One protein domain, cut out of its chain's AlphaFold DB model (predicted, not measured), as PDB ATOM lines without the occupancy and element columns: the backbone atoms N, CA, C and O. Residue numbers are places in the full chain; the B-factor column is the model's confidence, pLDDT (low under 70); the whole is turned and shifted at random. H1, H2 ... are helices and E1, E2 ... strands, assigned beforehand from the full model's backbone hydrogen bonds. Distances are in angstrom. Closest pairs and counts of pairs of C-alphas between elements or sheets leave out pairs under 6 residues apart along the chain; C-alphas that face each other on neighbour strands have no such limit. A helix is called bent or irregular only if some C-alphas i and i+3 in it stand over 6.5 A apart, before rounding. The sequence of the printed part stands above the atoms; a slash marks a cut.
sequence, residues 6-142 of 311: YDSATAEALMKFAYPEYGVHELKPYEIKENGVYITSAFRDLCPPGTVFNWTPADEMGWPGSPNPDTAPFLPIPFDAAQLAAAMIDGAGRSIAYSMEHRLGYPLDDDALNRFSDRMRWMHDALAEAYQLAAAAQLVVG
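This is residues 6 to 142 of the 311 residues of an uncharacterized protein of Alicycliphilus sp (UniProt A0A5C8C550). A small hairpin of two short strands, E1 and E2, lies to one side of a core of helices H1, H4 and H5, and the long helix H7 covers the other side, with H4 crossing it and H1 meeting its early part. H2 lies past the hairpin from the helices of the core, H3 lies off to one side of the hairpin, H6 lies at the opposite end from H2, and residues 21 to 26 stick out as a free loop. The printed part has 137 residues, with seven named helices and two named strands in the order H1 E1 E2 H2 H3 H4 H5 H6 H7; the sheet E1 - E2 is antiparallel and the class is mostly helix. It is compact, with a radius of gyration of the C-alphas of 14.6 A and spans of 40 by 39 by 25 A.

E1 is residues 30 to 33, 9.9 A long, and E2 is residues 36 to 39, 10.2 A. H1 is residues 8 to 18, 15.3 A, with C-alpha 8 at (197.134, 134.898, 183.629). H4 is residues 81 to 87, 9.7 A, and H5 is residues 94 to 100, 10.1 A. H7 is residues 118 to 141, 33.9 A, with C-alpha 141 at (184.213, 116.128, 163.802); it is irregular, with C-alphas 119 and 122 8.0 A apart, and has a kink of 27 degrees near residue 125. H2 is residues 41 to 46, 8.7 A; H3, residues 58 to 61, is 5.1 A and H6, residues 110 to 113, is 5.2 A.

E1 and E2 form a hairpin, with N 31 and O 38 at 2.8 A and N 38 and O 31 at 2.8 A, within hydrogen-bond range. Residues 36 to 37 of E2 also pair with residues 75 to 76, antiparallel. The closest C-alphas of H1 and E2, Ala 11 and Val 37, are 7.4 A apart. H1 and H5 touch, about perpendicular at 74 degrees, with the C-alphas of Ala 18 and Ile 96 closest at 4.5 A. H7 touches H1 with residues 122 to 123 alone, about perpendicular at 77 degrees; the closest C-alphas, Thr 10 and Met 123, are 6.1 A apart. H7 touches H4 with residues 126 to 134 alone, only just about perpendicular at 72 degrees; the closest C-alphas, Ala 81 and Ala 130, are 4.5 A apart. H6 is close to H7 but not clearly touching, with the C-alphas of Leu 113 and His 124 at 6.4 A. H2 and H3 touch no helix. Every O i to N i+4 pair is within hydrogen-bond range in H1, H2, H4 and H5, and 17 of 20 are in H7; H3 and H6 are too short for such a pair.

The two C-alphas farthest apart, those of His 25 and Val 140, are 42.6 A apart. The printed part has no cut. The links H1 to E1, H2 to H3 and H3 to H4 are long, the last with 19 residues. The mean pLDDT of the printed part is 86.2, and residues 22 to 27 and 46 to 53 are under 70.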
ATOM      1  N   TYR A   6     191.608 135.913 177.521       94.56
ATOM      2  CA  TYR A   6     191.688 135.642 178.945       94.56
ATOM      3  C   TYR A   6     193.149 135.694 179.397       94.56
ATOM      4  O   TYR A   6     194.072 135.391 178.639       94.56
ATOM      5  N   ASP A   7     193.359 136.134 180.632       94.00
ATOM      6  CA  ASP A   7     194.668 136.506 181.165       94.00
ATOM      7  C   ASP A   7     195.272 135.442 182.101       94.00
ATOM      8  O   ASP A   7     194.734 134.350 182.302       94.00
ATOM      9  N   SER A   8     196.424 135.774 182.691       93.50
ATOM     10  CA  SER A   8     197.134 134.898 183.629       93.50
ATOM     11  C   SER A   8     196.318 134.594 184.890       93.50
ATOM     12  O   SER A   8     196.299 133.450 185.341       93.50
ATOM     13  N   ALA A   9     195.581 135.581 185.418       92.38
ATOM     14  CA  ALA A   9     194.682 135.369 186.551       92.38
ATOM     15  C   ALA A   9     193.605 134.333 186.203       92.38
ATOM     16  O   ALA A   9     193.248 133.498 187.042       92.38
ATOM     17  N   THR A  10     193.155 134.341 184.943       93.94
ATOM     18  CA  THR A  10     192.201 133.356 184.453       93.94
ATOM     19  C   THR A  10     192.757 131.945 184.433       93.94
ATOM     20  O   THR A  10     192.147 131.028 184.993       93.94
ATOM     21  N   ALA A  11     193.943 131.778 183.853       94.25
ATOM     22  CA  ALA A  11     194.643 130.501 183.852       94.25
ATOM     23  C   ALA A  11     194.891 129.979 185.281       94.25
ATOM     24  O   ALA A  11     194.676 128.799 185.558       94.25
ATOM     25  N   GLU A  12     195.290 130.850 186.213       92.38
ATOM     26  CA  GLU A  12     195.582 130.462 187.595       92.38
ATOM     27  C   GLU A  12     194.353 129.911 188.326       92.38
ATOM     28  O   GLU A  12     194.455 128.879 188.997       92.38
ATOM     29  N   ALA A  13     193.185 130.548 188.198       92.00
ATOM     30  CA  ALA A  13     191.985 130.021 188.844       92.00
ATOM     31  C   ALA A  13     191.485 128.729 188.206       92.00
ATOM     32  O   ALA A  13     191.081 127.838 188.948       92.00
ATOM     33  N   LEU A  14     191.566 128.588 186.876       93.44
ATOM     34  CA  LEU A  14     191.228 127.333 186.197       93.44
ATOM     35  C   LEU A  14     192.092 126.182 186.714       93.44
ATOM     36  O   LEU A  14     191.584 125.099 186.992       93.44
ATOM     37  N   MET A  15     193.391 126.422 186.900       91.94
ATOM     38  CA  MET A  15     194.295 125.393 187.400       91.94
ATOM     39  C   MET A  15     194.061 125.078 188.883       91.94
ATOM     40  O   MET A  15     194.079 123.913 189.267       91.94
ATOM     41  N   LYS A  16     193.779 126.086 189.721       89.56
ATOM     42  CA  LYS A  16     193.377 125.867 191.125       89.56
ATOM     43  C   LYS A  16     192.061 125.098 191.234       89.56
ATOM     44  O   LYS A  16     191.912 124.279 192.132       89.56
ATOM     45  N   PHE A  17     191.124 125.365 190.328       88.62
ATOM     46  CA  PHE A  17     189.861 124.644 190.232       88.62
ATOM     47  C   PHE A  17     190.072 123.186 189.812       88.62
ATOM     48  O   PHE A  17     189.473 122.300 190.409       88.62
ATOM     49  N   ALA A  18     190.950 122.941 188.837       89.06
ATOM     50  CA  ALA A  18     191.258 121.603 188.334       89.06
ATOM     51  C   ALA A  18     192.064 120.735 189.316       89.06
ATOM     52  O   ALA A  18     191.997 119.510 189.264       89.06
ATOM     53  N   TYR A  19     192.842 121.369 190.193       86.31
ATOM     54  CA  TYR A  19     193.765 120.710 191.116       86.31
ATOM     55  C   TYR A  19     193.610 121.256 192.544       86.31
ATOM     56  O   TYR A  19     194.565 121.812 193.097       86.31
ATOM     57  N   PRO A  20     192.420 121.111 193.164       79.94
ATOM     58  CA  PRO A  20     192.118 121.738 194.451       79.94
ATOM     59  C   PRO A  20     192.920 121.132 195.608       79.94
ATOM     60  O   PRO A  20     193.142 121.797 196.616       79.94
ATOM     61  N   GLU A  21     193.362 119.881 195.457       72.31
ATOM     62  CA  GLU A  21     194.067 119.134 196.502       72.31
ATOM     63  C   GLU A  21     195.561 119.470 196.569       72.31
ATOM     64  O   GLU A  21     196.186 119.268 197.605       72.31
ATOM     65  N   TYR A  22     196.127 120.067 195.511       67.56
ATOM     66  CA  TYR A  22     197.558 120.342 195.452       67.56
ATOM     67  C   TYR A  22     197.941 121.634 196.183       67.56
ATOM     68  O   TYR A  22     197.800 122.754 195.665       67.56
ATOM     69  N   GLY A  23     198.511 121.466 197.378       59.00
ATOM     70  CA  GLY A  23     199.092 122.543 198.181       59.00
ATOM     71  C   GLY A  23     200.283 123.251 197.513       59.00
ATOM     72  O   GLY A  23     200.777 122.864 196.456       59.00
ATOM     73  N   VAL A  24     200.785 124.320 198.144       57.84
ATOM     74  CA  VAL A  24     201.918 125.129 197.629       57.84
ATOM     75  C   VAL A  24     203.219 124.317 197.505       57.84
ATOM     76  O   VAL A  24     204.085 124.667 196.709       57.84
ATOM     77  N   HIS A  25     203.348 123.225 198.261       53.06
ATOM     78  CA  HIS A  25     204.562 122.405 198.345       53.06
ATOM     79  C   HIS A  25     204.445 121.036 197.664       53.06
ATOM     80  O   HIS A  25     205.356 120.220 197.782       53.06
ATOM     81  N   GLU A  26     203.340 120.768 196.972       63.72
ATOM     82  CA  GLU A  26     203.138 119.498 196.280       63.72
ATOM     83  C   GLU A  26     203.602 119.576 194.825       63.72
ATOM     84  O   GLU A  26     203.548 120.633 194.190       63.72
ATOM     85  N   LEU A  27     204.066 118.443 194.291       68.06
ATOM     86  CA  LEU A  27     204.471 118.338 192.895       68.06
ATOM     87  C   LEU A  27     203.214 118.452 192.022       68.06
ATOM     88  O   LEU A  27     202.466 117.489 191.869       68.06
ATOM     89  N   LYS A  28     202.962 119.643 191.476       78.19
ATOM     90  CA  LYS A  28     201.841 119.892 190.562       78.19
ATOM     91  C   LYS A  28     202.176 119.383 189.158       78.19
ATOM     92  O   LYS A  28     203.328 119.516 188.728       78.19
ATOM     93  N   PRO A  29     201.184 118.875 188.403       82.50
ATOM     94  CA  PRO A  29     201.393 118.480 187.012       82.50
ATOM     95  C   PRO A  29     201.632 119.670 186.080       82.50
ATOM     96  O   PRO A  29     201.983 119.470 184.921       82.50
ATOM     97  N   TYR A  30     201.463 120.902 186.573       88.19
ATOM     98  CA  TYR A  30     201.613 122.121 185.796       88.19
ATOM     99  C   TYR A  30     202.460 123.191 186.502       88.19
ATOM    100  O   TYR A  30     202.537 123.247 187.731       88.19
ATOM    101  N   GLU A  31     203.043 124.084 185.709       91.06
ATOM    102  CA  GLU A  31     203.658 125.341 186.134       91.06
ATOM    103  C   GLU A  31     203.092 126.499 185.298       91.06
ATOM    104  O   GLU A  31     202.870 126.360 184.094       91.06
ATOM    105  N   ILE A  32     202.838 127.647 185.928       91.81
ATOM    106  CA  ILE A  32     202.366 128.854 185.237       91.81
ATOM    107  C   ILE A  32     203.558 129.789 185.050       91.81
ATOM    108  O   ILE A  32     204.230 130.147 186.018       91.81
ATOM    109  N   LYS A  33     203.807 130.186 183.803       92.94
ATOM    110  CA  LYS A  33     204.807 131.181 183.404       92.94
ATOM    111  C   LYS A  33     204.108 132.379 182.763       92.94
ATOM    112  O   LYS A  33     202.909 132.346 182.498       92.94
ATOM    113  N   GLU A  34     204.872 133.434 182.493       90.88
ATOM    114  CA  GLU A  34     204.365 134.680 181.902       90.88
ATOM    115  C   GLU A  34     203.595 134.453 180.590       90.88
ATOM    116  O   GLU A  34     202.577 135.094 180.349       90.88
ATOM    117  N   ASN A  35     204.048 133.505 179.767       92.94
ATOM    118  CA  ASN A  35     203.528 133.241 178.426       92.94
ATOM    119  C   ASN A  35     202.607 132.010 178.326       92.94
ATOM    120  O   ASN A  35     202.166 131.671 177.224       92.94
ATOM    121  N   GLY A  36     202.321 131.318 179.431       95.69
ATOM    122  CA  GLY A  36     201.428 130.163 179.395       95.69
ATOM    123  C   GLY A  36     201.548 129.201 180.567       95.69
ATOM    124  O   GLY A  36     202.369 129.361 181.471       95.69
ATOM    125  N   VAL A  37     200.710 128.171 180.521       94.44
ATOM    126  CA  VAL A  37     200.705 127.043 181.450       94.44
ATOM    127  C   VAL A  37     201.400 125.850 180.801       94.44
ATOM    128  O   VAL A  37     201.086 125.458 179.676       94.44
ATOM    129  N   TYR A  38     202.357 125.276 181.519       92.12
ATOM    130  CA  TYR A  38     203.245 124.215 181.057       92.12
ATOM    131  C   TYR A  38     203.097 122.975 181.922       92.12
ATOM    132  O   TYR A  38     202.770 123.086 183.097       92.12
ATOM    133  N   ILE A  39     203.389 121.805 181.360       87.44
ATOM    134  CA  ILE A  39     203.546 120.571 182.137       87.44
ATOM    135  C   ILE A  39     204.933 120.580 182.782       87.44
ATOM    136  O   ILE A  39     205.920 120.881 182.105       87.44
ATOM    137  N   THR A  40     205.021 120.242 184.068       85.56
ATOM    138  CA  THR A  40     206.303 120.216 184.787       85.56
ATOM    139  C   THR A  40     207.204 119.085 184.284       85.56
ATOM    140  O   THR A  40     206.731 117.987 183.984       85.56
ATOM    141  N   SER A  41     208.520 119.319 184.226       78.88
ATOM    142  CA  SER A  41     209.493 118.296 183.804       78.88
ATOM    143  C   SER A  41     209.401 117.029 184.652       78.88
ATOM    144  O   SER A  41     209.396 115.931 184.111       78.88
ATOM    145  N   ALA A  42     209.197 117.178 185.964       75.69
ATOM    146  CA  ALA A  42     209.037 116.054 186.878       75.69
ATOM    147  C   ALA A  42     207.852 115.141 186.512       75.69
ATOM    148  O   ALA A  42     207.944 113.928 186.676       75.69
ATOM    149  N   PHE A  43     206.751 115.693 185.990       74.12
ATOM    150  CA  PHE A  43     205.645 114.875 185.483       74.12
ATOM    151  C   PHE A  43     205.942 114.288 184.109       74.12
ATOM    152  O   PHE A  43     205.572 113.140 183.871       74.12
ATOM    153  N   ARG A  44     206.636 115.020 183.227       73.25
ATOM    154  CA  ARG A  44     207.071 114.476 181.930       73.25
ATOM    155  C   ARG A  44     207.987 113.260 182.111       73.25
ATOM    156  O   ARG A  44     207.794 112.265 181.424       73.25
ATOM    157  N   ASP A  45     208.891 113.299 183.088       72.12
ATOM    158  CA  ASP A  45     209.839 112.214 183.383       72.12
ATOM    159  C   ASP A  45     209.156 110.950 183.941       72.12
ATOM    160  O   ASP A  45     209.638 109.834 183.743       72.12
ATOM    161  N   LEU A  46     208.021 111.109 184.629       66.94
ATOM    162  CA  LEU A  46     207.244 110.009 185.216       66.94
ATOM    163  C   LEU A  46     206.186 109.432 184.262       66.94
ATOM    164  O   LEU A  46     205.578 108.407 184.572       66.94
ATOM    165  N   CYS A  47     205.953 110.078 183.117       61.81
ATOM    166  CA  CYS A  47     204.914 109.722 182.158       61.81
ATOM    167  C   CYS A  47     205.522 109.041 180.920       61.81
ATOM    168  O   CYS A  47     206.018 109.731 180.027       61.81
ATOM    169  N   PRO A  48     205.479 107.698 180.802       54.44
ATOM    170  CA  PRO A  48     205.908 107.027 179.580       54.44
ATOM    171  C   PRO A  48     205.058 107.461 178.367       54.44
ATOM    172  O   PRO A  48     203.903 107.876 178.544       54.44
ATOM    173  N   PRO A  49     205.590 107.349 177.129       41.50
ATOM    174  CA  PRO A  49     204.846 107.656 175.908       41.50
ATOM    175  C   PRO A  49     203.497 106.921 175.879       41.50
ATOM    176  O   PRO A  49     203.458 105.694 175.919       41.50
ATOM    177  N   GLY A  50     202.392 107.672 175.827       44.25
ATOM    178  CA  GLY A  50     201.028 107.126 175.883       44.25
ATOM    179  C   GLY A  50     200.290 107.302 177.217       44.25
ATOM    180  O   GLY A  50     199.160 106.837 177.324       44.25
ATOM    181  N   THR A  51     200.875 107.982 178.209       55.16
ATOM    182  CA  THR A  51     200.190 108.347 179.467       55.16
ATOM    183  C   THR A  51     199.662 109.787 179.469       55.16
ATOM    184  O   THR A  51     200.116 110.643 178.712       55.16
ATOM    185  N   VAL A  52     198.664 110.032 180.329       56.06
ATOM    186  CA  VAL A  52     197.684 111.131 180.231       56.06
ATOM    187  C   VAL A  52     198.279 112.533 180.396       56.06
ATOM    188  O   VAL A  52     197.659 113.477 179.941       56.06
ATOM    189  N   PHE A  53     199.457 112.724 181.003       66.44
ATOM    190  CA  PHE A  53     199.896 114.076 181.400       66.44
ATOM    191  C   PHE A  53     200.932 114.747 180.494       66.44
ATOM    192  O   PHE A  53     201.114 115.951 180.628       66.44
ATOM    193  N   ASN A  54     201.582 114.034 179.566       76.25
ATOM    194  CA  ASN A  54     202.592 114.613 178.661       76.25
ATOM    195  C   ASN A  54     202.021 114.946 177.270       76.25
ATOM    196  O   ASN A  54     202.665 114.703 176.255       76.25
ATOM    197  N   TRP A  55     200.784 115.439 177.223       87.62
ATOM    198  CA  TRP A  55     200.131 115.851 175.983       87.62
ATOM    199  C   TRP A  55     199.792 117.337 176.017       87.62
ATOM    200  O   TRP A  55     199.324 117.858 177.034       87.62
ATOM    201  N   THR A  56     199.987 118.001 174.883       90.81
ATOM    202  CA  THR A  56     199.623 119.393 174.635       90.81
ATOM    203  C   THR A  56     198.850 119.507 173.318       90.81
ATOM    204  O   THR A  56     199.048 118.695 172.414       90.81
ATOM    205  N   PRO A  57     198.030 120.554 173.115       93.25
ATOM    206  CA  PRO A  57     197.409 120.785 171.812       93.25
ATOM    207  C   PRO A  57     198.425 120.888 170.664       93.25
ATOM    208  O   PRO A  57     198.120 120.487 169.544       93.25
ATOM    209  N   ALA A  58     199.642 121.373 170.943       92.38
ATOM    210  CA  ALA A  58     200.717 121.512 169.964       92.38
ATOM    211  C   ALA A  58     201.138 120.182 169.315       92.38
ATOM    212  O   ALA A  58     201.555 120.193 168.156       92.38
ATOM    213  N   ASP A  59     200.950 119.050 170.005       90.19
ATOM    214  CA  ASP A  59     201.209 117.708 169.465       90.19
ATOM    215  C   ASP A  59     200.343 117.393 168.234       90.19
ATOM    216  O   ASP A  59     200.747 116.634 167.356       90.19
ATOM    217  N   GLU A  60     199.162 118.012 168.139       92.00
ATOM    218  CA  GLU A  60     198.170 117.740 167.093       92.00
ATOM    219  C   GLU A  60     198.104 118.820 166.009       92.00
ATOM    220  O   GLU A  60     197.402 118.655 165.000       92.00
ATOM    221  N   MET A  61     198.826 119.931 166.202       89.44
ATOM    222  CA  MET A  61     198.783 121.058 165.280       89.44
ATOM    223  C   MET A  61     199.445 120.665 163.950       89.44
ATOM    224  O   MET A  61     198.768 120.518 162.936       89.44
ATOM    225  N   GLY A  62     200.750 120.385 163.927       82.69
ATOM    226  CA  GLY A  62     201.442 119.806 162.760       82.69
ATOM    227  C   GLY A  62     201.326 120.569 161.421       82.69
ATOM    228  O   GLY A  62     201.807 120.080 160.401       82.69
ATOM    229  N   TRP A  63     200.703 121.752 161.386       85.75
ATOM    230  CA  TRP A  63     200.608 122.629 160.218       85.75
ATOM    231  C   TRP A  63     201.778 123.625 160.182       85.75
ATOM    232  O   TRP A  63     202.407 123.867 161.218       85.75
ATOM    233  N   PRO A  64     202.098 124.233 159.022       86.62
ATOM    234  CA  PRO A  64     203.169 125.223 158.929       86.62
ATOM    235  C   PRO A  64     203.017 126.338 159.974       86.62
ATOM    236  O   PRO A  64     201.965 126.962 160.069       86.62
ATOM    237  N   GLY A  65     204.068 126.573 160.766       85.50
ATOM    238  CA  GLY A  65     204.057 127.556 161.856       85.50
ATOM    239  C   GLY A  65     203.512 127.048 163.197       85.50
ATOM    240  O   GLY A  65     203.396 127.842 164.126       85.50
ATOM    241  N   SER A  66     203.200 125.753 163.326       88.75
ATOM    242  CA  SER A  66     202.834 125.157 164.618       88.75
ATOM    243  C   SER A  66     203.980 125.267 165.635       88.75
ATOM    244  O   SER A  66     205.146 125.110 165.255       88.75
ATOM    245  N   PRO A  67     203.677 125.521 166.919       90.25
ATOM    246  CA  PRO A  67     204.684 125.587 167.966       90.25
ATOM    247  C   PRO A  67     205.264 124.195 168.267       90.25
ATOM    248  O   PRO A  67     204.625 123.175 168.017       90.25
ATOM    249  N   ASN A  68     206.484 124.150 168.813       87.94
ATOM    250  CA  ASN A  68     207.114 122.896 169.231       87.94
ATOM    251  C   ASN A  68     206.411 122.348 170.496       87.94
ATOM    252  O   ASN A  68     206.437 123.048 171.507       87.94
ATOM    253  N   PRO A  69     205.837 121.130 170.491       86.06
ATOM    254  CA  PRO A  69     205.125 120.570 171.649       86.06
ATOM    255  C   PRO A  69     205.983 120.395 172.914       86.06
ATOM    256  O   PRO A  69     205.469 120.447 174.036       86.06
ATOM    257  N   ASP A  70     207.304 120.269 172.773       83.88
ATOM    258  CA  ASP A  70     208.209 120.151 173.921       83.88
ATOM    259  C   ASP A  70     208.367 121.475 174.681       83.88
ATOM    260  O   ASP A  70     208.647 121.486 175.881       83.88
ATOM    261  N   THR A  71     208.188 122.606 173.993       87.44
ATOM    262  CA  THR A  71     208.442 123.949 174.539       87.44
ATOM    263  C   THR A  71     207.232 124.872 174.493       87.44
ATOM    264  O   THR A  71     207.301 125.993 175.000       87.44
ATOM    265  N   ALA A  72     206.123 124.426 173.906       91.25
ATOM    266  CA  ALA A  72     204.861 125.140 173.890       91.25
ATOM    267  C   ALA A  72     204.132 124.980 175.232       91.25
ATOM    268  O   ALA A  72     204.179 123.907 175.842       91.25
ATOM    269  N   PRO A  73     203.430 126.022 175.703       93.94
ATOM    270  CA  PRO A  73     202.471 125.839 176.776       93.94
ATOM    271  C   PRO A  73     201.298 124.992 176.267       93.94
ATOM    272  O   PRO A  73     200.888 125.124 175.112       93.94
ATOM    273  N   PHE A  74     200.711 124.161 177.131       92.81
ATOM    274  CA  PHE A  74     199.460 123.485 176.779       92.81
ATOM    275  C   PHE A  74     198.274 124.462 176.773       92.81
ATOM    276  O   PHE A  74     197.278 124.207 176.104       92.81
ATOM    277  N   LEU A  75     198.400 125.589 177.488       96.38
ATOM    278  CA  LEU A  75     197.481 126.725 177.447       96.38
ATOM    279  C   LEU A  75     198.293 128.033 177.379       96.38
ATOM    280  O   LEU A  75     198.950 128.370 178.367       96.38
ATOM    281  N   PRO A  76     198.307 128.765 176.252       96.19
ATOM    282  CA  PRO A  76     199.034 130.032 176.154       96.19
ATOM    283  C   PRO A  76     198.456 131.104 177.089       96.19
ATOM    284  O   PRO A  76     197.329 130.995 177.555       96.19
ATOM    285  N   ILE A  77     199.229 132.147 177.387       96.00
ATOM    286  CA  ILE A  77     198.732 133.351 178.064       96.00
ATOM    287  C   ILE A  77     199.186 134.576 177.250       96.00
ATOM    288  O   ILE A  77     200.387 134.721 177.012       96.00
ATOM    289  N   PRO A  78     198.262 135.471 176.844       96.06
ATOM    290  CA  PRO A  78     196.806 135.329 176.951       96.06
ATOM    291  C   PRO A  78     196.267 134.194 176.060       96.06
ATOM    292  O   PRO A  78     196.927 133.801 175.098       96.06
ATOM    293  N   PHE A  79     195.067 133.694 176.363       96.06
ATOM    294  CA  PHE A  79     194.392 132.670 175.555       96.06
ATOM    295  C   PHE A  79     192.965 133.047 175.184       96.06
ATOM    296  O   PHE A  79     192.326 133.845 175.863       96.06
ATOM    297  N   ASP A  80     192.439 132.425 174.139       96.56
ATOM    298  CA  ASP A  80     191.017 132.459 173.805       96.56
ATOM    299  C   ASP A  80     190.271 131.176 174.234       96.56
ATOM    300  O   ASP A  80     190.857 130.172 174.646       96.56
ATOM    301  N   ALA A  81     188.943 131.194 174.119       96.62
ATOM    302  CA  ALA A  81     188.102 130.054 174.476       96.62
ATOM    303  C   ALA A  81     188.354 128.788 173.625       96.62
ATOM    304  O   ALA A  81     188.140 127.682 174.118       96.62
ATOM    305  N   ALA A  82     188.830 128.912 172.380       96.62
ATOM    306  CA  ALA A  82     189.148 127.761 171.532       96.62
ATOM    307  C   ALA A  82     190.445 127.079 171.988       96.62
ATOM    308  O   ALA A  82     190.522 125.853 172.031       96.62
ATOM    309  N   GLN A  83     191.440 127.869 172.393       97.12
ATOM    310  CA  GLN A  83     192.674 127.400 173.019       97.12
ATOM    311  C   GLN A  83     192.399 126.731 174.365       97.12
ATOM    312  O   GLN A  83     192.955 125.665 174.628       97.12
ATOM    313  N   LEU A  84     191.494 127.287 175.180       97.62
ATOM    314  CA  LEU A  84     191.036 126.623 176.403       97.62
ATOM    315  C   LEU A  84     190.322 125.299 176.094       97.62
ATOM    316  O   LEU A  84     190.639 124.282 176.706       97.62
ATOM    317  N   ALA A  85     189.400 125.281 175.128       97.50
ATOM    318  CA  ALA A  85     188.717 124.060 174.704       97.50
ATOM    319  C   ALA A  85     189.711 122.987 174.236       97.50
ATOM    320  O   ALA A  85     189.615 121.843 174.671       97.50
ATOM    321  N   ALA A  86     190.699 123.357 173.416       96.88
ATOM    322  CA  ALA A  86     191.726 122.438 172.935       96.88
ATOM    323  C   ALA A  86     192.589 121.892 174.083       96.88
ATOM    324  O   ALA A  86     192.850 120.692 174.138       96.88
ATOM    325  N   ALA A  87     192.982 122.750 175.029       95.75
ATOM    326  CA  ALA A  87     193.737 122.358 176.217       95.75
ATOM    327  C   ALA A  87     192.975 121.367 177.114       95.75
ATOM    328  O   ALA A  87     193.600 120.541 177.773       95.75
ATOM    329  N   MET A  88     191.640 121.429 177.145       95.88
ATOM    330  CA  MET A  88     190.794 120.548 177.962       95.88
ATOM    331  C   MET A  88     190.554 119.155 177.365       95.88
ATOM    332  O   MET A  88     189.975 118.312 178.051       95.88
ATOM    333  N   ILE A  89     190.953 118.893 176.114       94.19
ATOM    334  CA  ILE A  89     190.668 117.604 175.463       94.19
ATOM    335  C   ILE A  89     191.421 116.458 176.146       94.19
ATOM    336  O   ILE A  89     190.844 115.402 176.409       94.19
ATOM    337  N   ASP A  90     192.703 116.654 176.438       91.00
ATOM    338  CA  ASP A  90     193.580 115.629 177.003       91.00
ATOM    339  C   ASP A  90     194.677 116.281 177.863       91.00
ATOM    340  O   ASP A  90     194.633 117.486 178.133       91.00
ATOM    341  N   GLY A  91     195.668 115.522 178.326       87.56
ATOM    342  CA  GLY A  91     196.783 116.133 179.047       87.56
ATOM    343  C   GLY A  91     196.430 116.541 180.480       87.56
ATOM    344  O   GLY A  91     195.429 116.131 181.072       87.56
ATOM    345  N   ALA A  92     197.246 117.445 181.025       86.81
ATOM    346  CA  ALA A  92     196.958 118.105 182.297       86.81
ATOM    347  C   ALA A  92     195.667 118.954 182.243       86.81
ATOM    348  O   ALA A  92     194.905 119.001 183.212       86.81
ATOM    349  N   GLY A  93     195.368 119.583 181.101       90.25
ATOM    350  CA  GLY A  93     194.193 120.446 180.956       90.25
ATOM    351  C   GLY A  93     192.854 119.702 181.042       90.25
ATOM    352  O   GLY A  93     191.864 120.295 181.478       90.25
ATOM    353  N   ARG A  94     192.817 118.391 180.755       90.38
ATOM    354  CA  ARG A  94     191.616 117.545 180.918       90.38
ATOM    355  C   ARG A  94     191.042 117.561 182.336       90.38
ATOM    356  O   ARG A  94     189.834 117.415 182.519       90.38
ATOM    357  N   SER A  95     191.878 117.807 183.344       88.75
ATOM    358  CA  SER A  95     191.446 117.897 184.746       88.75
ATOM    359  C   SER A  95     190.462 119.046 185.002       88.75
ATOM    360  O   SER A  95     189.639 118.953 185.913       88.75
ATOM    361  N   ILE A  96     190.485 120.100 184.174       92.12
ATOM    362  CA  ILE A  96     189.481 121.174 184.216       92.12
ATOM    363  C   ILE A  96     188.103 120.599 183.868       92.12
ATOM    364  O   ILE A  96     187.151 120.779 184.625       92.12
ATOM    365  N   ALA A  97     188.004 119.856 182.759       90.31
ATOM    366  CA  ALA A  97     186.753 119.243 182.322       90.31
ATOM    367  C   ALA A  97     186.255 118.176 183.312       90.31
ATOM    368  O   ALA A  97     185.057 118.088 183.579       90.31
ATOM    369  N   TYR A  98     187.166 117.413 183.928       88.12
ATOM    370  CA  TYR A  98     186.805 116.490 185.008       88.12
ATOM    371  C   TYR A  98     186.226 117.204 186.227       88.12
ATOM    372  O   TYR A  98     185.215 116.759 186.763       88.12
ATOM    373  N   SER A  99     186.804 118.336 186.626       88.75
ATOM    374  CA  SER A  99     186.323 119.118 187.775       88.75
ATOM    375  C   SER A  99     184.976 119.794 187.510       88.75
ATOM    376  O   SER A  99     184.198 120.048 188.432       88.75
ATOM    377  N   MET A 100     184.656 120.053 186.239       89.25
ATOM    378  CA  MET A 100     183.316 120.477 185.831       89.25
ATOM    379  C   MET A 100     182.275 119.363 185.957       89.25
ATOM    380  O   MET A 100     181.086 119.668 185.994       89.25
ATOM    381  N   GLU A 101     182.696 118.095 186.021       87.88
ATOM    382  CA  GLU A 101     181.827 116.912 185.944       87.88
ATOM    383  C   GLU A 101     180.967 116.897 184.665       87.88
ATOM    384  O   GLU A 101     179.901 116.290 184.616       87.88
ATOM    385  N   HIS A 102     181.440 117.577 183.616       88.19
ATOM    386  CA  HIS A 102     180.745 117.731 182.344       88.19
ATOM    387  C   HIS A 102     181.665 117.368 181.192       88.19
ATOM    388  O   HIS A 102     182.803 117.838 181.095       88.19
ATOM    389  N   ARG A 103     181.139 116.551 180.283       88.12
ATOM    390  CA  ARG A 103     181.862 116.097 179.101       88.12
ATOM    391  C   ARG A 103     182.056 117.250 178.119       88.12
ATOM    392  O   ARG A 103     181.099 117.915 177.729       88.12
ATOM    393  N   LEU A 104     183.299 117.449 177.694       89.81
ATOM    394  CA  LEU A 104     183.632 118.383 176.624       89.81
ATOM    395  C   LEU A 104     182.977 117.932 175.304       89.81
ATOM    396  O   LEU A 104     182.918 116.738 175.034       89.81
ATOM    397  N   GLY A 105     182.475 118.872 174.501       87.75
ATOM    398  CA  GLY A 105     181.676 118.566 173.301       87.75
ATOM    399  C   GLY A 105     180.161 118.665 173.521       87.75
ATOM    400  O   GLY A 105     179.389 118.627 172.567       87.75
ATOM    401  N   TYR A 106     179.735 118.882 174.765       87.88
ATOM    402  CA  TYR A 106     178.355 119.184 175.130       87.88
ATOM    403  C   TYR A 106     178.298 120.558 175.796       87.88
ATOM    404  O   TYR A 106     179.140 120.826 176.646       87.88
ATOM    405  N   PRO A 107     177.350 121.446 175.455       85.50
ATOM    406  CA  PRO A 107     177.230 122.727 176.143       85.50
ATOM    407  C   PRO A 107     176.988 122.535 177.645       85.50
ATOM    408  O   PRO A 107     176.286 121.606 178.046       85.50
ATOM    409  N   LEU A 108     177.544 123.432 178.459       86.50
ATOM    410  CA  LEU A 108     177.209 123.505 179.879       86.50
ATOM    411  C   LEU A 108     175.784 124.040 180.040       86.50
ATOM    412  O   LEU A 108     175.383 124.957 179.320       86.50
ATOM    413  N   ASP A 109     175.043 123.476 180.988       80.19
ATOM    414  CA  ASP A 109     173.811 124.082 181.476       80.19
ATOM    415  C   ASP A 109     174.107 125.135 182.559       80.19
ATOM    416  O   ASP A 109     175.227 125.253 183.070       80.19
ATOM    417  N   ASP A 110     173.091 125.934 182.891       74.56
ATOM    418  CA  ASP A 110     173.223 127.006 183.881       74.56
ATOM    419  C   ASP A 110     173.585 126.447 185.272       74.56
ATOM    420  O   ASP A 110     174.342 127.067 186.019       74.56
ATOM    421  N   ASP A 111     173.119 125.240 185.615       80.44
ATOM    422  CA  ASP A 111     173.381 124.599 186.907       80.44
ATOM    423  C   ASP A 111     174.857 124.215 187.085       80.44
ATOM    424  O   ASP A 111     175.423 124.404 188.168       80.44
ATOM    425  N   ALA A 112     175.519 123.740 186.026       79.12
ATOM    426  CA  ALA A 112     176.951 123.459 186.033       79.12
ATOM    427  C   ALA A 112     177.778 124.707 186.367       79.12
ATOM    428  O   ALA A 112     178.790 124.618 187.069       79.12
ATOM    429  N   LEU A 113     177.324 125.861 185.889       82.12
ATOM    430  CA  LEU A 113     177.995 127.149 185.989       82.12
ATOM    431  C   LEU A 113     177.659 127.915 187.282       82.12
ATOM    432  O   LEU A 113     178.507 128.655 187.789       82.12
ATOM    433  N   ASN A 114     176.493 127.660 187.882       82.00
ATOM    434  CA  ASN A 114     176.025 128.274 189.134       82.00
ATOM    435  C   ASN A 114     176.924 127.998 190.356       82.00
ATOM    436  O   ASN A 114     176.786 128.645 191.396       82.00
ATOM    437  N   ARG A 115     177.876 127.060 190.254       80.94
ATOM    438  CA  ARG A 115     178.884 126.805 191.299       80.94
ATOM    439  C   ARG A 115     179.920 127.928 191.430       80.94
ATOM    440  O   ARG A 115     180.611 128.001 192.447       80.94
ATOM    441  N   PHE A 116     180.054 128.786 190.419       84.81
ATOM    442  CA  PHE A 116     180.999 129.896 190.431       84.81
ATOM    443  C   PHE A 116     180.342 131.168 190.963       84.81
ATOM    444  O   PHE A 116     179.292 131.590 190.496       84.81
ATOM    445  N   SER A 117     180.987 131.814 191.938       83.56
ATOM    446  CA  SER A 117     180.519 133.110 192.441       83.56
ATOM    447  C   SER A 117     180.620 134.206 191.373       83.56
ATOM    448  O   SER A 117     181.512 134.153 190.524       83.56
ATOM    449  N   ASP A 118     179.832 135.277 191.502       82.38
ATOM    450  CA  ASP A 118     179.900 136.460 190.622       82.38
ATOM    451  C   ASP A 118     181.312 137.056 190.499       82.38
ATOM    452  O   ASP A 118     181.688 137.617 189.469       82.38
ATOM    453  N   ARG A 119     182.144 136.911 191.541       81.12
ATOM    454  CA  ARG A 119     183.543 137.374 191.538       81.12
ATOM    455  C   ARG A 119     184.447 136.582 190.584       81.12
ATOM    456  O   ARG A 119     185.534 137.050 190.258       81.12
ATOM    457  N   MET A 120     184.002 135.410 190.135       84.94
ATOM    458  CA  MET A 120     184.681 134.527 189.180       84.94
ATOM    459  C   MET A 120     183.968 134.490 187.823       84.94
ATOM    460  O   MET A 120     184.178 133.565 187.039       84.94
ATOM    461  N   ARG A 121     183.150 135.507 187.508       86.00
ATOM    462  CA  ARG A 121     182.387 135.583 186.249       86.00
ATOM    463  C   ARG A 121     183.253 135.441 184.995       86.00
ATOM    464  O   ARG A 121     182.828 134.858 184.013       86.00
ATOM    465  N   TRP A 122     184.491 135.921 185.029       86.69
ATOM    466  CA  TRP A 122     185.432 135.763 183.919       86.69
ATOM    467  C   TRP A 122     185.824 134.296 183.667       86.69
ATOM    468  O   TRP A 122     186.017 133.918 182.517       86.69
ATOM    469  N   MET A 123     185.901 133.463 184.711       90.00
ATOM    470  CA  MET A 123     186.219 132.034 184.594       90.00
ATOM    471  C   MET A 123     185.012 131.274 184.063       90.00
ATOM    472  O   MET A 123     185.142 130.423 183.189       90.00
ATOM    473  N   HIS A 124     183.837 131.636 184.581       90.56
ATOM    474  CA  HIS A 124     182.549 131.188 184.079       90.56
ATOM    475  C   HIS A 124     182.426 131.447 182.571       90.56
ATOM    476  O   HIS A 124     182.156 130.516 181.821       90.56
ATOM    477  N   ASP A 125     182.674 132.682 182.122       91.69
ATOM    478  CA  ASP A 125     182.581 133.051 180.705       91.69
ATOM    479  C   ASP A 125     183.570 132.244 179.849       91.69
ATOM    480  O   ASP A 125     183.181 131.702 178.817       91.69
ATOM    481  N   ALA A 126     184.818 132.085 180.312       94.50
ATOM    482  CA  ALA A 126     185.831 131.290 179.618       94.50
ATOM    483  C   ALA A 126     185.392 129.833 179.426       94.50
ATOM    484  O   ALA A 126     185.509 129.289 178.329       94.50
ATOM    485  N   LEU A 127     184.865 129.206 180.482       94.88
ATOM    486  CA  LEU A 127     184.375 127.829 180.445       94.88
ATOM    487  C   LEU A 127     183.134 127.705 179.557       94.88
ATOM    488  O   LEU A 127     183.086 126.822 178.706       94.88
ATOM    489  N   ALA A 128     182.157 128.600 179.704       93.75
ATOM    490  CA  ALA A 128     180.941 128.586 178.899       93.75
ATOM    491  C   ALA A 128     181.259 128.708 177.399       93.75
ATOM    492  O   ALA A 128     180.800 127.890 176.601       93.75
ATOM    493  N   GLU A 129     182.099 129.675 177.018       94.88
ATOM    494  CA  GLU A 129     182.531 129.868 175.631       94.88
ATOM    495  C   GLU A 129     183.336 128.661 175.118       94.88
ATOM    496  O   GLU A 129     183.101 128.193 174.003       94.88
ATOM    497  N   ALA A 130     184.244 128.104 175.927       96.81
ATOM    498  CA  ALA A 130     185.049 126.947 175.534       96.81
ATOM    499  C   ALA A 130     184.188 125.697 175.293       96.81
ATOM    500  O   ALA A 130     184.363 125.010 174.286       96.81
ATOM    501  N   TYR A 131     183.220 125.416 176.170       96.50
ATOM    502  CA  TYR A 131     182.298 124.291 176.002       96.50
ATOM    503  C   TYR A 131     181.361 124.483 174.802       96.50
ATOM    504  O   TYR A 131     181.088 123.522 174.082       96.50
ATOM    505  N   GLN A 132     180.915 125.714 174.529       95.06
ATOM    506  CA  GLN A 132     180.146 126.025 173.320       95.06
ATOM    507  C   GLN A 132     180.960 125.782 172.042       95.06
ATOM    508  O   GLN A 132     180.462 125.153 171.108       95.06
ATOM    509  N   LEU A 133     182.216 126.235 172.002       95.88
ATOM    510  CA  LEU A 133     183.103 126.017 170.857       95.88
ATOM    511  C   LEU A 133     183.443 124.538 170.671       95.88
ATOM    512  O   LEU A 133     183.430 124.050 169.542       95.88
ATOM    513  N   ALA A 134     183.682 123.805 171.759       96.38
ATOM    514  CA  ALA A 134     183.890 122.364 171.704       96.38
ATOM    515  C   ALA A 134     182.656 121.628 171.167       96.38
ATOM    516  O   ALA A 134     182.794 120.751 170.318       96.38
ATOM    517  N   ALA A 135     181.450 122.007 171.599       94.94
ATOM    518  CA  ALA A 135     180.217 121.434 171.069       94.94
ATOM    519  C   ALA A 135     180.048 121.723 169.570       94.94
ATOM    520  O   ALA A 135     179.724 120.824 168.796       94.94
ATOM    521  N   ALA A 136     180.338 122.952 169.134       94.06
ATOM    522  CA  ALA A 136     180.310 123.310 167.719       94.06
ATOM    523  C   ALA A 136     181.349 122.527 166.894       94.06
ATOM    524  O   ALA A 136     181.038 122.076 165.794       94.06
ATOM    525  N   ALA A 137     182.559 122.327 167.424       94.44
ATOM    526  CA  ALA A 137     183.589 121.514 166.782       94.44
ATOM    527  C   ALA A 137     183.170 120.040 166.680       94.44
ATOM    528  O   ALA A 137     183.322 119.434 165.619       94.44
ATOM    529  N   GLN A 138     182.562 119.487 167.732       95.50
ATOM    530  CA  GLN A 138     182.080 118.106 167.748       95.50
ATOM    531  C   GLN A 138     180.975 117.857 166.712       95.50
ATOM    532  O   GLN A 138     180.938 116.787 166.114       95.50
ATOM    533  N   LEU A 139     180.113 118.841 166.425       93.56
ATOM    534  CA  LEU A 139     179.121 118.720 165.345       93.56
ATOM    535  C   LEU A 139     179.758 118.518 163.959       93.56
ATOM    536  O   LEU A 139     179.111 117.965 163.071       93.56
ATOM    537  N   VAL A 140     181.000 118.970 163.768       94.06
ATOM    538  CA  VAL A 140     181.758 118.805 162.518       94.06
ATOM    539  C   VAL A 140     182.592 117.524 162.541       94.06
ATOM    540  O   VAL A 140     182.625 116.799 161.551       94.06
ATOM    541  N   VAL A 141     183.271 117.251 163.659       94.19
ATOM    542  CA  VAL A 141     184.213 116.128 163.802       94.19
ATOM    543  C   VAL A 141     183.505 114.788 164.024       94.19
ATOM    544  O   VAL A 141     184.021 113.750 163.620       94.19
ATOM    545  N   GLY A 142     182.317 114.808 164.628       93.12
ATOM    546  CA  GLY A 142     181.661 113.625 165.174       93.12
ATOM    547  C   GLY A 142     182.013 113.408 166.647       93.12
ATOM    548  O   GLY A 142     183.013 113.918 167.158       93.12
TER     549      GLY A 142